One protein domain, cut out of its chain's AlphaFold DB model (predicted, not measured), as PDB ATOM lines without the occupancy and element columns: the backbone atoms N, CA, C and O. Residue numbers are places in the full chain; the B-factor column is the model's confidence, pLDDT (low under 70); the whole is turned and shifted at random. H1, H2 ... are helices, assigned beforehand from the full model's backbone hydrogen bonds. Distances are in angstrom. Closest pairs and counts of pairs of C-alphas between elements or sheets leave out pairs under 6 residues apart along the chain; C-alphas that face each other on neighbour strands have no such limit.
ATOM      1  N   VAL A 213      45.701 100.908  38.643       90.12
ATOM      2  CA  VAL A 213      45.702  99.447  38.831       90.12
ATOM      3  C   VAL A 213      44.411  98.959  39.495       90.12
ATOM      4  O   VAL A 213      43.861  97.936  39.091       90.12
ATOM      5  N   ARG A 214      43.881  99.699  40.479       92.31
ATOM      6  CA  ARG A 214      42.584  99.370  41.100       92.31
ATOM      7  C   ARG A 214      41.431  99.443  40.103       92.31
ATOM      8  O   ARG A 214      40.593  98.547  40.101       92.31
ATOM      9  N   LEU A 215      41.406 100.474  39.260       93.44
ATOM     10  CA  LEU A 215      40.397 100.614  38.205       93.44
ATOM     11  C   LEU A 215      40.534  99.514  37.158       93.44
ATOM     12  O   LEU A 215      39.545  98.899  36.778       93.44
ATOM     13  N   LEU A 216      41.766  99.212  36.751       92.88
ATOM     14  CA  LEU A 216      42.048  98.143  35.805       92.88
ATOM     15  C   LEU A 216      41.547  96.791  36.321       92.88
ATOM     16  O   LEU A 216      40.905  96.053  35.576       92.88
ATOM     17  N   LYS A 217      41.801  96.488  37.600       92.81
ATOM     18  CA  LYS A 217      41.284  95.286  38.261       92.81
ATOM     19  C   LYS A 217      39.755  95.278  38.255       92.81
ATOM     20  O   LYS A 217      39.166  94.343  37.733       92.81
ATOM     21  N   GLN A 218      39.133  96.355  38.736       94.06
ATOM     22  CA  GLN A 218      37.675  96.487  38.797       94.06
ATOM     23  C   GLN A 218      37.006  96.333  37.422       94.06
ATOM     24  O   GLN A 218      35.956  95.713  37.301       94.06
ATOM     25  N   PHE A 219      37.597  96.886  36.364       94.88
ATOM     26  CA  PHE A 219      37.054  96.754  35.014       94.88
ATOM     27  C   PHE A 219      37.299  95.362  34.429       94.88
ATOM     28  O   PHE A 219      36.443  94.866  33.704       94.88
ATOM     29  N   SER A 220      38.418  94.713  34.766       93.56
ATOM     30  CA  SER A 220      38.711  93.330  34.350       93.56
ATOM     31  C   SER A 220      37.799  92.295  35.019       93.56
ATOM     32  O   SER A 220      37.640  91.194  34.499       93.56
ATOM     33  N   ASP A 221      37.182  92.647  36.148       93.81
ATOM     34  CA  ASP A 221      36.195  91.814  36.842       93.81
ATOM     35  C   ASP A 221      34.825  91.800  36.121       93.81
ATOM     36  O   ASP A 221      33.974  90.952  36.394       93.81
ATOM     37  N   ILE A 222      34.591  92.708  35.162       95.25
ATOM     38  CA  ILE A 222      33.362  92.721  34.359       95.25
ATOM     39  C   ILE A 222      33.387  91.550  33.374       95.25
ATOM     40  O   ILE A 222      34.308  91.403  32.569       95.25
ATOM     41  N   TRP A 223      32.315  90.753  33.351       94.75
ATOM     42  CA  TRP A 223      32.207  89.628  32.425       94.75
ATOM     43  C   TRP A 223      32.400  90.056  30.959       94.75
ATOM     44  O   TRP A 223      31.670  90.890  30.417       94.75
ATOM     45  N   GLY A 224      33.405  89.459  30.314       91.50
ATOM     46  CA  GLY A 224      33.784  89.745  28.931       91.50
ATOM     47  C   GLY A 224      34.732  90.936  28.751       91.50
ATOM     48  O   GLY A 224      35.065  91.255  27.608       91.50
ATOM     49  N   VAL A 225      35.182  91.594  29.822       94.56
ATOM     50  CA  VAL A 225      36.212  92.642  29.777       94.56
ATOM     51  C   VAL A 225      37.541  92.051  30.243       94.56
ATOM     52  O   VAL A 225      37.706  91.679  31.393       94.56
ATOM     53  N   GLY A 226      38.501  91.938  29.324       90.81
ATOM     54  CA  GLY A 226      39.867  91.524  29.652       90.81
ATOM     55  C   GLY A 226      40.766  92.709  30.032       90.81
ATOM     56  O   GLY A 226      40.386  93.859  29.804       90.81
ATOM     57  N   PRO A 227      42.001  92.448  30.498       89.38
ATOM     58  CA  PRO A 227      42.912  93.489  30.977       89.38
ATOM     59  C   PRO A 227      43.292  94.509  29.891       89.38
ATOM     60  O   PRO A 227      43.441  95.686  30.190       89.38
ATOM     61  N   VAL A 228      43.358  94.097  28.621       89.44
ATOM     62  CA  VAL A 228      43.630  95.004  27.487       89.44
ATOM     63  C   VAL A 228      42.494  96.013  27.281       89.44
ATOM     64  O   VAL A 228      42.736  97.199  27.082       89.44
ATOM     65  N   LEU A 229      41.238  95.557  27.328       92.06
ATOM     66  CA  LEU A 229      40.090  96.453  27.182       92.06
ATOM     67  C   LEU A 229      39.918  97.324  28.431       92.06
ATOM     68  O   LEU A 229      39.620  98.507  28.314       92.06
ATOM     69  N   ALA A 230      40.139  96.757  29.618       93.12
ATOM     70  CA  ALA A 230      40.141  97.507  30.866       93.12
ATOM     71  C   ALA A 230      41.169  98.650  30.830       93.12
ATOM     72  O   ALA A 230      40.853  99.766  31.232       93.12
ATOM     73  N   GLU A 231      42.366  98.403  30.295       91.62
ATOM     74  CA  GLU A 231      43.413  99.416  30.159       91.62
ATOM     75  C   GLU A 231      42.980 100.550  29.232       91.62
ATOM     76  O   GLU A 231      43.121 101.717  29.590       91.62
ATOM     77  N   GLN A 232      42.387 100.220  28.082       91.50
ATOM     78  CA  GLN A 232      41.846 101.218  27.156       91.50
ATOM     79  C   GLN A 232      40.791 102.100  27.830       91.50
ATOM     80  O   GLN A 232      40.835 103.320  27.704       91.50
ATOM     81  N   LEU A 233      39.881 101.505  28.606       92.81
ATOM     82  CA  LEU A 233      38.861 102.254  29.344       92.81
ATOM     83  C   LEU A 233      39.488 103.182  30.401       92.81
ATOM     84  O   LEU A 233      39.087 104.338  30.524       92.81
ATOM     85  N   VAL A 234      40.502 102.721  31.135       92.75
ATOM     86  CA  VAL A 234      41.214 103.573  32.105       92.75
ATOM     87  C   VAL A 234      41.968 104.707  31.399       92.75
ATOM     88  O   VAL A 234      41.899 105.851  31.847       92.75
ATOM     89  N   ALA A 235      42.640 104.425  30.280       91.31
ATOM     90  CA  ALA A 235      43.372 105.415  29.486       91.31
ATOM     91  C   ALA A 235      42.451 106.492  28.885       91.31
ATOM     92  O   ALA A 235      42.852 107.643  28.725       91.31
ATOM     93  N   GLU A 236      41.202 106.136  28.597       91.44
ATOM     94  CA  GLU A 236      40.159 107.059  28.143       91.44
ATOM     95  C   GLU A 236      39.542 107.898  29.269       91.44
ATOM     96  O   GLU A 236      38.758 108.807  29.001       91.44
ATOM     97  N   GLY A 237      39.912 107.627  30.521       91.75
ATOM     98  CA  GLY A 237      39.485 108.402  31.680       91.75
ATOM     99  C   GLY A 237      38.211 107.896  32.351       91.75
ATOM    100  O   GLY A 237      37.640 108.630  33.154       91.75
ATOM    101  N   PHE A 238      37.762 106.667  32.078       93.56
ATOM    102  CA  PHE A 238      36.675 106.060  32.853       93.56
ATOM    103  C   PHE A 238      37.157 105.738  34.273       93.56
ATOM    104  O   PHE A 238      38.213 105.131  34.459       93.56
ATOM    105  N   THR A 239      36.385 106.142  35.289       93.44
ATOM    106  CA  THR A 239      36.814 106.033  36.698       93.44
ATOM    107  C   THR A 239      35.854 105.281  37.609       93.44
ATOM    108  O   THR A 239      36.163 105.095  38.784       93.44
ATOM    109  N   SER A 240      34.710 104.841  37.094       93.75
ATOM    110  CA  SER A 240      33.725 104.073  37.851       93.75
ATOM    111  C   SER A 240      32.924 103.130  36.951       93.75
ATOM    112  O   SER A 240      32.888 103.283  35.728       93.75
ATOM    113  N   LEU A 241      32.260 102.150  37.567       93.19
ATOM    114  CA  LEU A 241      31.334 101.247  36.876       93.19
ATOM    115  C   LEU A 241      30.097 101.998  36.356       93.19
ATOM    116  O   LEU A 241      29.547 101.645  35.314       93.19
ATOM    117  N   GLU A 242      29.674 103.056  37.049       91.06
ATOM    118  CA  GLU A 242      28.602 103.955  36.621       91.06
ATOM    119  C   GLU A 242      28.940 104.647  35.299       91.06
ATOM    120  O   GLU A 242      28.105 104.643  34.391       91.06
ATOM    121  N   ASP A 243      30.167 105.158  35.160       91.12
ATOM    122  CA  ASP A 243      30.624 105.823  33.931       91.12
ATOM    123  C   ASP A 243      30.555 104.866  32.726       91.12
ATOM    124  O   ASP A 243      30.241 105.263  31.600       91.12
ATOM    125  N   LEU A 244      30.785 103.571  32.966       91.31
ATOM    126  CA  LEU A 244      30.761 102.537  31.937       91.31
ATOM    127  C   LEU A 244      29.351 102.174  31.446       91.31
ATOM    128  O   LEU A 244      29.224 101.642  30.340       91.31
ATOM    129  N   LYS A 245      28.276 102.496  32.184       87.62
ATOM    130  CA  LYS A 245      26.890 102.157  31.780       87.62
ATOM    131  C   LYS A 245      26.493 102.816  30.460       87.62
ATOM    132  O   LYS A 245      25.746 102.232  29.671       87.62
ATOM    133  N   HIS A 246      27.027 104.005  30.199       83.75
ATOM    134  CA  HIS A 246      26.778 104.773  28.980       83.75
ATOM    135  C   HIS A 246      27.890 104.621  27.933       83.75
ATOM    136  O   HIS A 246      27.826 105.240  26.871       83.75
ATOM    137  N   CYS A 247      28.884 103.766  28.187       86.44
ATOM    138  CA  CYS A 247      29.983 103.548  27.263       86.44
ATOM    139  C   CYS A 247      29.502 102.821  25.993       86.44
ATOM    140  O   CYS A 247      28.909 101.735  26.028       86.44
ATOM    141  N   SER A 248      29.765 103.431  24.837       86.81
ATOM    142  CA  SER A 248      29.415 102.882  23.522       86.81
ATOM    143  C   SER A 248      30.341 101.746  23.080       86.81
ATOM    144  O   SER A 248      29.935 100.934  22.254       86.81
ATOM    145  N   LYS A 249      31.551 101.655  23.651       88.38
ATOM    146  CA  LYS A 249      32.562 100.637  23.313       88.38
ATOM    147  C   LYS A 249      32.241  99.256  23.870       88.38
ATOM    148  O   LYS A 249      32.719  98.260  23.334       88.38
ATOM    149  N   LEU A 250      31.418  99.184  24.917       92.50
ATOM    150  CA  LEU A 250      31.016  97.908  25.494       92.50
ATOM    151  C   LEU A 250      30.043  97.171  24.573       92.50
ATOM    152  O   LEU A 250      28.996  97.693  24.170       92.50
ATOM    153  N   THR A 251      30.368  95.913  24.297       94.81
ATOM    154  CA  THR A 251      29.491  94.985  23.585       94.81
ATOM    155  C   THR A 251      28.214  94.719  24.384       94.81
ATOM    156  O   THR A 251      28.145  94.917  25.599       94.81
ATOM    157  N   ARG A 252      27.174  94.204  23.713       93.88
ATOM    158  CA  ARG A 252      25.921  93.814  24.381       93.88
ATOM    159  C   ARG A 252      26.156  92.831  25.536       93.88
ATOM    160  O   ARG A 252      25.494  92.950  26.560       93.88
ATOM    161  N   GLN A 253      27.084  91.887  25.375       93.06
ATOM    162  CA  GLN A 253      27.439  90.913  26.410       93.06
ATOM    163  C   GLN A 253      28.109  91.588  27.612       93.06
ATOM    164  O   GLN A 253      27.664  91.397  28.739       93.06
ATOM    165  N   GLN A 254      29.085  92.466  27.376       94.75
ATOM    166  CA  GLN A 254      29.755  93.219  28.442       94.75
ATOM    167  C   GLN A 254      28.793  94.145  29.198       94.75
ATOM    168  O   GLN A 254      28.910  94.295  30.406       94.75
ATOM    169  N   LYS A 255      27.788  94.720  28.523       94.25
ATOM    170  CA  LYS A 255      26.723  95.498  29.184       94.25
ATOM    171  C   LYS A 255      25.853  94.646  30.111       94.25
ATOM    172  O   LYS A 255      25.420  95.137  31.148       94.25
ATOM    173  N   ILE A 256      25.604  93.382  29.759       94.25
ATOM    174  CA  ILE A 256      24.944  92.424  30.661       94.25
ATOM    175  C   ILE A 256      25.868  92.119  31.844       94.25
ATOM    176  O   ILE A 256      25.415  92.186  32.982       94.25
ATOM    177  N   GLY A 257      27.156  91.876  31.585       94.56
ATOM    178  CA  GLY A 257      28.169  91.683  32.625       94.56
ATOM    179  C   GLY A 257      28.235  92.846  33.614       94.56
ATOM    180  O   GLY A 257      28.256  92.631  34.817       94.56
ATOM    181  N   LEU A 258      28.173  94.081  33.116       95.25
ATOM    182  CA  LEU A 258      28.138  95.285  33.941       95.25
ATOM    183  C   LEU A 258      26.835  95.403  34.747       95.25
ATOM    184  O   LEU A 258      26.857  95.838  35.895       95.25
ATOM    185  N   LYS A 259      25.694  95.018  34.162       94.50
ATOM    186  CA  LYS A 259      24.390  95.057  34.839       94.50
ATOM    187  C   LYS A 259      24.341  94.114  36.045       94.50
ATOM    188  O   LYS A 259      23.798  94.501  37.072       94.50
ATOM    189  N   TYR A 260      24.901  92.914  35.908       95.19
ATOM    190  CA  TYR A 260      24.902  91.865  36.935       95.19
ATOM    191  C   TYR A 260      26.262  91.729  37.637       95.19
ATOM    192  O   TYR A 260      26.585  90.672  38.164       95.19
ATOM    193  N   TYR A 261      27.071  92.792  37.643       95.19
ATOM    194  CA  TYR A 261      28.460  92.758  38.112       95.19
ATOM    195  C   TYR A 261      28.610  92.177  39.526       95.19
ATOM    196  O   TYR A 261      29.403  91.264  39.735       95.19
ATOM    197  N   ASN A 262      27.813  92.665  40.484       94.25
ATOM    198  CA  ASN A 262      27.894  92.208  41.874       94.25
ATOM    199  C   ASN A 262      27.449  90.746  42.032       94.25
ATOM    200  O   ASN A 262      28.086  90.004  42.768       94.25
ATOM    201  N   GLU A 263      26.396  90.337  41.319       93.19
ATOM    202  CA  GLU A 263      25.863  88.967  41.360       93.19
ATOM    203  C   GLU A 263      26.854  87.967  40.748       93.19
ATOM    204  O   GLU A 263      27.062  86.888  41.282       93.19
ATOM    205  N   ILE A 264      27.522  88.341  39.650       91.56
ATOM    206  CA  ILE A 264      28.514  87.485  38.978       91.56
ATOM    207  C   ILE A 264      29.788  87.325  39.819       91.56
ATOM    208  O   ILE A 264      30.451  86.290  39.737       91.56
ATOM    209  N   LEU A 265      30.155  88.343  40.600       91.50
ATOM    210  CA  LEU A 265      31.303  88.279  41.505       91.50
ATOM    211  C   LEU A 265      31.040  87.454  42.762       91.50
ATOM    212  O   LEU A 265      31.990  87.001  43.408       91.50
ATOM    213  N   GLU A 266      29.776  87.269  43.126       91.44
ATOM    214  CA  GLU A 266      29.417  86.414  44.238       91.44
ATOM    215  C   GLU A 266      29.752  84.953  43.912       91.44
ATOM    216  O   GLU A 266      29.536  84.442  42.810       91.44
ATOM    217  N   ARG A 267      30.342  84.257  44.884       90.31
ATOM    218  CA  ARG A 267      30.680  82.849  44.712       90.31
ATOM    219  C   ARG A 267      29.388  82.031  44.699       90.31
ATOM    220  O   ARG A 267      28.759  81.891  45.740       90.31
ATOM    221  N   MET A 268      29.081  81.414  43.558       89.62
ATOM    222  CA  MET A 268      27.940  80.503  43.417       89.62
ATOM    223  C   MET A 268      27.994  79.358  44.440       89.62
ATOM    224  O   MET A 268      29.004  78.644  44.545       89.62
ATOM    225  N   ASP A 269      26.887  79.162  45.155       92.81
ATOM    226  CA  ASP A 269      26.733  78.052  46.091       92.81
ATOM    227  C   ASP A 269      26.452  76.727  45.355       92.81
ATOM    228  O   ASP A 269      25.951  76.681  44.229       92.81
ATOM    229  N   ARG A 270      26.784  75.602  45.992       90.38
ATOM    230  CA  ARG A 270      26.535  74.270  45.432       90.38
ATOM    231  C   ARG A 270      25.046  73.966  45.305       90.38
ATOM    232  O   ARG A 270      24.676  73.280  44.355       90.38
ATOM    233  N   SER A 271      24.216  74.484  46.212       93.94
ATOM    234  CA  SER A 271      22.758  74.333  46.131       93.94
ATOM    235  C   SER A 271      22.192  75.017  44.880       93.94
ATOM    236  O   SER A 271      21.439  74.406  44.122       93.94
ATOM    237  N   GLU A 272      22.643  76.239  44.600       92.88
ATOM    238  CA  GLU A 272      22.290  76.987  43.396       92.88
ATOM    239  C   GLU A 272      22.757  76.260  42.128       92.88
ATOM    240  O   GLU A 272      21.976  76.060  41.196       92.88
ATOM    241  N   ALA A 273      24.003  75.776  42.112       93.69
ATOM    242  CA  ALA A 273      24.534  75.009  40.986       93.69
ATOM    243  C   ALA A 273      23.715  73.732  40.702       93.69
ATOM    244  O   ALA A 273      23.487  73.393  39.538       93.69
ATOM    245  N   ALA A 274      23.256  73.036  41.749       93.31
ATOM    246  CA  ALA A 274      22.396  71.860  41.621       93.31
ATOM    247  C   ALA A 274      21.027  72.223  41.025       93.31
ATOM    248  O   ALA A 274      20.599  71.587  40.062       93.31
ATOM    249  N   LEU A 275      20.394  73.296  41.513       94.81
ATOM    250  CA  LEU A 275      19.109  73.788  41.003       94.81
ATOM    251  C   LEU A 275      19.185  74.187  39.521       94.81
ATOM    252  O   LEU A 275      18.292  73.867  38.728       94.81
ATOM    253  N   ILE A 276      20.267  74.863  39.121       92.62
ATOM    254  CA  ILE A 276      20.527  75.195  37.715       92.62
ATOM    255  C   ILE A 276      20.656  73.905  36.896       92.62
ATOM    256  O   ILE A 276      20.044  73.787  35.831       92.62
ATOM    257  N   GLY A 277      21.401  72.916  37.402       92.00
ATOM    258  CA  GLY A 277      21.559  71.606  36.771       92.00
ATOM    259  C   GLY A 277      20.230  70.874  36.562       92.00
ATOM    260  O   GLY A 277      19.947  70.422  35.452       92.00
ATOM    261  N   GLU A 278      19.381  70.812  37.588       93.00
ATOM    262  CA  GLU A 278      18.040  70.221  37.513       93.00
ATOM    263  C   GLU A 278      17.160  70.938  36.492       93.00
ATOM    264  O   GLU A 278      16.526  70.293  35.656       93.00
ATOM    265  N   THR A 279      17.167  72.271  36.502       91.50
ATOM    266  CA  THR A 279      16.384  73.086  35.565       91.50
ATOM    267  C   THR A 279      16.791  72.812  34.118       91.50
ATOM    268  O   THR A 279      15.934  72.630  33.248       91.50
ATOM    269  N   VAL A 280      18.099  72.736  33.851       91.81
ATOM    270  CA  VAL A 280      18.635  72.421  32.521       91.81
ATOM    271  C   VAL A 280      18.264  70.994  32.112       91.81
ATOM    272  O   VAL A 280      17.762  70.801  31.004       91.81
ATOM    273  N   CYS A 281      18.425  70.006  32.996       85.81
ATOM    274  CA  CYS A 281      18.042  68.615  32.741       85.81
ATOM    275  C   CYS A 281      16.541  68.471  32.451       85.81
ATOM    276  O   CYS A 281      16.165  67.885  31.438       85.81
ATOM    277  N   MET A 282      15.676  69.055  33.283       78.62
ATOM    278  CA  MET A 282      14.223  69.034  33.095       78.62
ATOM    279  C   MET A 282      13.814  69.689  31.777       78.62
ATOM    280  O   MET A 282      12.968  69.166  31.049       78.62
ATOM    281  N   ARG A 283      14.437  70.819  31.424       74.62
ATOM    282  CA  ARG A 283      14.131  71.509  30.168       74.62
ATOM    283  C   ARG A 283      14.627  70.744  28.943       74.62
ATOM    284  O   ARG A 283      13.963  70.786  27.911       74.62
ATOM    285  N   LEU A 284      15.742  70.025  29.061       71.56
ATOM    286  CA  LEU A 284      16.227  69.114  28.024       71.56
ATOM    287  C   LEU A 284      15.303  67.901  27.858       71.56
ATOM    288  O   LEU A 284      15.051  67.499  26.724       71.56
ATOM    289  N   LEU A 285      14.749  67.364  28.950       62.44
ATOM    290  CA  LEU A 285      13.811  66.234  28.925       62.44
ATOM    291  C   LEU A 285      12.448  66.601  28.316       62.44
ATOM    292  O   LEU A 285      11.878  65.798  27.589       62.44
ATOM    293  N   LEU A 286      11.952  67.823  28.536       52.78
ATOM    294  CA  LEU A 286      10.694  68.316  27.947       52.78
ATOM    295  C   LEU A 286      10.795  68.678  26.448       52.78
ATOM    296  O   LEU A 286       9.792  69.043  25.838       52.78
ATOM    297  N   LEU A 287      11.993  68.610  25.856       46.53
ATOM    298  CA  LEU A 287      12.253  68.861  24.429       46.53
ATOM    299  C   LEU A 287      12.548  67.571  23.626       46.53
ATOM    300  O   LEU A 287      12.995  67.642  22.469       46.53
ATOM    301  N   VAL A 288      12.325  66.395  24.225       40.41
ATOM    302  CA  VAL A 288      12.413  65.071  23.575       40.41
ATOM    303  C   VAL A 288      11.034  64.609  23.136       40.41
ATOM    304  O   VAL A 288      10.966  64.148  21.972       40.41
TER     305      VAL A 288
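This is residues 213 to 288 of the 288 residues of the protein "BRCT domain-containing protein" of Soboliphyme baturini (UniProt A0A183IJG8). A compact body of five short helices, H1 to H5, joined by loops, carries one long free arm: residues 266 to 288 stick out from it, with helix H6 as most of their length. In the body H1 and H2 pack together as a steeply crossed pair at the end away from H6, while H4 and H5 lie nearest the mean of the C-alphas. The 76 printed residues hold six named helices, H1 to H6 in that order, and no named strand: all helix. The whole is loose, with a radius of gyration of the C-alphas of 16.4 A, and spans 50 by 24 by 20 A, the arm making the length.

H1, residues 213 to 220, touches H2, residues 227 to 235, at a steep tilt of 57 degrees, opposite ways; their closest C-alphas, of Phe 219 and Ala 230, are 5.2 A apart. H3, residues 241 to 244, is close to but not clearly touching H4, residues 252 to 259, with closest C-alphas Leu 241 and Leu 258 at 7.4 A. H5, residues 261 to 265, is close to but not clearly touching H4, with closest C-alphas Gly 257 and Ile 264 at 7.6 A. H6, residues 270 to 285, is apart from the other five helices. Every O i to N i+4 pair is within hydrogen-bond range in H1, H2, H4, H5 and H6; H3 is too short for one.

H1 begins at C-alpha 213, (45.702, 99.447, 38.831), and is 10.3 A long; H2 is 12.0 A and H4 10.6 A. H6 runs 22.3 A from C-alpha 270 to C-alpha 285, (13.811, 66.234, 28.925).

The C-alphas of Gly 237 and Val 288, the two farthest apart, are 51.7 A apart. The printed part has no cut, and no link is long. Residues 285 to 288 have pLDDT under 70.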